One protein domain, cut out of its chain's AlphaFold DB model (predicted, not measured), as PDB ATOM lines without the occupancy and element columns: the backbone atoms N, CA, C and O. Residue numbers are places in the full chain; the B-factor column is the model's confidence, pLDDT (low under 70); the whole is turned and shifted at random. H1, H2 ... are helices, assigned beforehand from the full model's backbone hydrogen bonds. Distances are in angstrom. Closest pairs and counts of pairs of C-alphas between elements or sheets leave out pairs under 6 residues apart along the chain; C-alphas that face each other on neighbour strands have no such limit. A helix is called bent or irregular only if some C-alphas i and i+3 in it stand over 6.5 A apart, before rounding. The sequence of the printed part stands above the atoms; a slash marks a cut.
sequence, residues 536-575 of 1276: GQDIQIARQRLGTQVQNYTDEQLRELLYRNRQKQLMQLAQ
ATOM      1  N   GLY A 536      61.517 101.322 173.927       81.00
ATOM      2  CA  GLY A 536      60.168 101.863 174.151       81.00
ATOM      3  C   GLY A 536      59.217 100.884 174.858       81.00
ATOM      4  O   GLY A 536      58.369 101.307 175.637       81.00
ATOM      5  N   GLN A 537      59.404  99.569 174.685       82.75
ATOM      6  CA  GLN A 537      58.651  98.556 175.436       82.75
ATOM      7  C   GLN A 537      59.010  98.535 176.930       82.75
ATOM      8  O   GLN A 537      58.107  98.439 177.755       82.75
ATOM      9  N   ASP A 538      60.293  98.663 177.298       81.38
ATOM     10  CA  ASP A 538      60.695  98.769 178.712       81.38
ATOM     11  C   ASP A 538      60.045 100.011 179.368       81.38
ATOM     12  O   ASP A 538      59.589  99.934 180.510       81.38
ATOM     13  N   ILE A 539      59.928 101.122 178.627       84.56
ATOM     14  CA  ILE A 539      59.267 102.366 179.064       84.56
ATOM     15  C   ILE A 539      57.745 102.182 179.199       84.56
ATOM     16  O   ILE A 539      57.182 102.497 180.246       84.56
ATOM     17  N   GLN A 540      57.064 101.612 178.200       84.00
ATOM     18  CA  GLN A 540      55.615 101.353 178.259       84.00
ATOM     19  C   GLN A 540      55.240 100.385 179.394       84.00
ATOM     20  O   GLN A 540      54.259 100.612 180.105       84.00
ATOM     21  N   ILE A 541      56.048  99.344 179.625       84.75
ATOM     22  CA  ILE A 541      55.873  98.417 180.754       84.75
ATOM     23  C   ILE A 541      56.089  99.142 182.090       84.75
ATOM     24  O   ILE A 541      55.365  98.873 183.049       84.75
ATOM     25  N   ALA A 542      57.033 100.085 182.170       81.06
ATOM     26  CA  ALA A 542      57.224 100.908 183.362       81.06
ATOM     27  C   ALA A 542      56.040 101.852 183.615       81.06
ATOM     28  O   ALA A 542      55.557 101.900 184.746       81.06
ATOM     29  N   ARG A 543      55.499 102.511 182.578       81.50
ATOM     30  CA  ARG A 543      54.256 103.303 182.679       81.50
ATOM     31  C   ARG A 543      53.092 102.460 183.201       81.50
ATOM     32  O   ARG A 543      52.409 102.875 184.132       81.50
ATOM     33  N   GLN A 544      52.918 101.246 182.679       79.69
ATOM     34  CA  GLN A 544      51.854 100.337 183.115       79.69
ATOM     35  C   GLN A 544      52.053  99.800 184.548       79.69
ATOM     36  O   GLN A 544      51.072  99.561 185.247       79.69
ATOM     37  N   ARG A 545      53.301  99.612 185.007       76.50
ATOM     38  CA  ARG A 545      53.615  99.089 186.353       76.50
ATOM     39  C   ARG A 545      53.646 100.143 187.457       76.50
ATOM     40  O   ARG A 545      53.333  99.812 188.593       76.50
ATOM     41  N   LEU A 546      54.067 101.367 187.144       75.06
ATOM     42  CA  LEU A 546      54.189 102.466 188.109       75.06
ATOM     43  C   LEU A 546      52.941 103.372 188.108       75.06
ATOM     44  O   LEU A 546      52.683 104.061 189.092       75.06
ATOM     45  N   GLY A 547      52.128 103.330 187.046       74.75
ATOM     46  CA  GLY A 547      50.793 103.926 187.013       74.75
ATOM     47  C   GLY A 547      50.797 105.442 187.217       74.75
ATOM     48  O   GLY A 547      51.480 106.180 186.507       74.75
ATOM     49  N   THR A 548      50.019 105.916 188.192       71.75
ATOM     50  CA  THR A 548      49.855 107.348 188.495       71.75
ATOM     51  C   THR A 548      51.153 108.037 188.916       71.75
ATOM     52  O   THR A 548      51.339 109.196 188.559       71.75
ATOM     53  N   GLN A 549      52.094 107.324 189.556       70.50
ATOM     54  CA  GLN A 549      53.427 107.851 189.908       70.50
ATOM     55  C   GLN A 549      54.200 108.389 188.692       70.50
ATOM     56  O   GLN A 549      55.092 109.215 188.848       70.50
ATOM     57  N   VAL A 550      53.890 107.908 187.480       76.62
ATOM     58  CA  VAL A 550      54.669 108.190 186.264       76.62
ATOM     59  C   VAL A 550      53.849 108.749 185.102       76.62
ATOM     60  O   VAL A 550      54.360 108.819 183.985       76.62
ATOM     61  N   GLN A 551      52.603 109.185 185.327       72.12
ATOM     62  CA  GLN A 551      51.843 109.885 184.279       72.12
ATOM     63  C   GLN A 551      52.541 111.182 183.841       72.12
ATOM     64  O   GLN A 551      52.666 111.427 182.645       72.12
ATOM     65  N   ASN A 552      53.069 111.955 184.795       81.19
ATOM     66  CA  ASN A 552      53.695 113.260 184.543       81.19
ATOM     67  C   ASN A 552      55.159 113.188 184.061       81.19
ATOM     68  O   ASN A 552      55.757 114.218 183.767       81.19
ATOM     69  N   TYR A 553      55.757 111.993 184.001       79.19
ATOM     70  CA  TYR A 553      57.145 111.810 183.565       79.19
ATOM     71  C   TYR A 553      57.217 111.692 182.041       79.19
ATOM     72  O   TYR A 553      56.385 111.012 181.436       79.19
ATOM     73  N   THR A 554      58.237 112.276 181.409       84.38
ATOM     74  CA  THR A 554      58.515 112.066 179.975       84.38
ATOM     75  C   THR A 554      59.174 110.703 179.727       84.38
ATOM     76  O   THR A 554      59.714 110.088 180.648       84.38
ATOM     77  N   ASP A 555      59.126 110.197 178.489       82.06
ATOM     78  CA  ASP A 555      59.710 108.883 178.159       82.06
ATOM     79  C   ASP A 555      61.219 108.830 178.456       82.06
ATOM     80  O   ASP A 555      61.692 107.831 178.995       82.06
ATOM     81  N   GLU A 556      61.962 109.915 178.214       82.56
ATOM     82  CA  GLU A 556      63.406 109.975 178.488       82.56
ATOM     83  C   GLU A 556      63.720 110.028 179.996       82.56
ATOM     84  O   GLU A 556      64.626 109.337 180.463       82.56
ATOM     85  N   GLN A 557      62.920 110.748 180.797       81.00
ATOM     86  CA  GLN A 557      63.029 110.707 182.266       81.00
ATOM     87  C   GLN A 557      62.760 109.296 182.807       81.00
ATOM     88  O   GLN A 557      63.445 108.828 183.718       81.00
ATOM     89  N   LEU A 558      61.782 108.593 182.227       82.44
ATOM     90  CA  LEU A 558      61.480 107.210 182.585       82.44
ATOM     91  C   LEU A 558      62.606 106.255 182.176       82.44
ATOM     92  O   LEU A 558      62.920 105.317 182.911       82.44
ATOM     93  N   ARG A 559      63.239 106.508 181.029       85.69
ATOM     94  CA  ARG A 559      64.389 105.756 180.523       85.69
ATOM     95  C   ARG A 559      65.591 105.860 181.458       85.69
ATOM     96  O   ARG A 559      66.173 104.830 181.795       85.69
ATOM     97  N   GLU A 560      65.912 107.063 181.927       83.31
ATOM     98  CA  GLU A 560      66.991 107.291 182.896       83.31
ATOM     99  C   GLU A 560      66.667 106.665 184.262       83.31
ATOM    100  O   GLU A 560      67.482 105.937 184.833       83.31
ATOM    101  N   LEU A 561      65.432 106.828 184.757       85.19
ATOM    102  CA  LEU A 561      64.978 106.190 185.998       85.19
ATOM    103  C   LEU A 561      65.120 104.655 185.941       85.19
ATOM    104  O   LEU A 561      65.595 104.035 186.899       85.19
ATOM    105  N   LEU A 562      64.758 104.046 184.808       86.56
ATOM    106  CA  LEU A 562      64.930 102.616 184.542       86.56
ATOM    107  C   LEU A 562      66.406 102.207 184.423       86.56
ATOM    108  O   LEU A 562      66.764 101.118 184.883       86.56
ATOM    109  N   TYR A 563      67.268 103.051 183.847       86.81
ATOM    110  CA  TYR A 563      68.705 102.787 183.730       86.81
ATOM    111  C   TYR A 563      69.359 102.750 185.111       86.81
ATOM    112  O   TYR A 563      69.950 101.735 185.497       86.81
ATOM    113  N   ARG A 564      69.129 103.799 185.908       84.44
ATOM    114  CA  ARG A 564      69.579 103.930 187.298       84.44
ATOM    115  C   ARG A 564      69.083 102.777 188.178       84.44
ATOM    116  O   ARG A 564      69.844 102.235 188.983       84.44
ATOM    117  N   ASN A 565      67.825 102.356 188.009       80.62
ATOM    118  CA  ASN A 565      67.248 101.222 188.737       80.62
ATOM    119  C   ASN A 565      67.935  99.890 188.370       80.62
ATOM    120  O   ASN A 565      68.417  99.179 189.256       80.62
ATOM    121  N   ARG A 566      68.063  99.592 187.070       80.81
ATOM    122  CA  ARG A 566      68.709  98.370 186.560       80.81
ATOM    123  C   ARG A 566      70.196  98.305 186.947       80.81
ATOM    124  O   ARG A 566      70.685  97.236 187.304       80.81
ATOM    125  N   GLN A 567      70.897  99.442 186.969       78.38
ATOM    126  CA  GLN A 567      72.279  99.539 187.450       78.38
ATOM    127  C   GLN A 567      72.398  99.254 188.960       78.38
ATOM    128  O   GLN A 567      73.266  98.476 189.363       78.38
ATOM    129  N   LYS A 568      71.507  99.815 189.797       79.12
ATOM    130  CA  LYS A 568      71.471  99.537 191.248       79.12
ATOM    131  C   LYS A 568      71.220  98.050 191.531       79.12
ATOM    132  O   LYS A 568      71.903  97.468 192.373       79.12
ATOM    133  N   GLN A 569      70.305  97.421 190.789       76.75
ATOM    134  CA  GLN A 569      70.027  95.985 190.891       76.75
ATOM    135  C   GLN A 569      71.261  95.128 190.550       76.75
ATOM    136  O   GLN A 569      71.558  94.165 191.259       76.75
ATOM    137  N   LEU A 570      72.012  95.491 189.502       76.50
ATOM    138  CA  LEU A 570      73.215  94.762 189.085       76.50
ATOM    139  C   LEU A 570      74.348  94.862 190.127       76.50
ATOM    140  O   LEU A 570      75.018  93.869 190.406       76.50
ATOM    141  N   MET A 571      74.516  96.037 190.750       74.94
ATOM    142  CA  MET A 571      75.457  96.250 191.860       74.94
ATOM    143  C   MET A 571      75.097  95.384 193.079       74.94
ATOM    144  O   MET A 571      75.947  94.679 193.623       74.94
ATOM    145  N   GLN A 572      73.822  95.391 193.481       76.50
ATOM    146  CA  GLN A 572      73.349  94.655 194.657       76.50
ATOM    147  C   GLN A 572      73.444  93.130 194.469       76.50
ATOM    148  O   GLN A 572      73.778  92.412 195.411       76.50
ATOM    149  N   LEU A 573      73.237  92.627 193.244       74.50
ATOM    150  CA  LEU A 573      73.450  91.216 192.905       74.50
ATOM    151  C   LEU A 573      74.922  90.796 193.069       74.50
ATOM    152  O   LEU A 573      75.201  89.715 193.592       74.50
ATOM    153  N   ALA A 574      75.867  91.647 192.651       67.69
ATOM    154  CA  ALA A 574      77.298  91.389 192.813       67.69
ATOM    155  C   ALA A 574      77.716  91.386 194.297       67.69
ATOM    156  O   ALA A 574      78.435  90.485 194.728       67.69
ATOM    157  N   GLN A 575      77.205  92.337 195.086       65.75
ATOM    158  CA  GLN A 575      77.453  92.418 196.531       65.75
ATOM    159  C   GLN A 575      76.896  91.196 197.284       65.75
ATOM    160  O   GLN A 575      77.597  90.602 198.099       65.75
TER     161      GLN A 575
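Overview. This is residues 536 to 575 of the 1276 residues of an uncharacterized protein of Aspergillus transmontanensis (UniProt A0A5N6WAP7). One long helix, H2, sticks out with its residues 563 to 575, and the shorter H1 sits on its first residues, the two making a rough L. The printed part has 40 residues with two named helices, H1 then H2, and no named strand; the class is all helix. It is only just loose, close to compact, with a radius of gyration of the C-alphas of 11.1 A, and a rod spanning 33 by 16 by 16 A.

Along the chain. H2, residues 555 to 575, is 30.4 A long, from C-alpha 555 at (59.710, 108.883, 178.159) to C-alpha 575 at (77.453, 92.418, 196.531). H1, residues 536 to 550, is 14.7 A long and begins at C-alpha 536, at (60.168, 101.863, 174.151). H1 is irregular: C-alphas 545 and 548 are 9.3 A apart.

Arrangement. H2 touches H1 with residues 555 to 562 alone; the closest C-alphas, of Ile 539 and Arg 559, are 6.3 A apart. Their lines are about perpendicular, at 85 degrees. In H2 every O i to N i+4 pair is within hydrogen-bond range, in H1 8 of 11.

Size, cuts and confidence. The C-alphas farthest apart, of Asn 552 and Gln 575, are 33.8 A apart. The link from H1 to H2 is tight, and the printed part has no cut. Mean pLDDT of the printed part is 79.4; residues 574 to 575 are under 70.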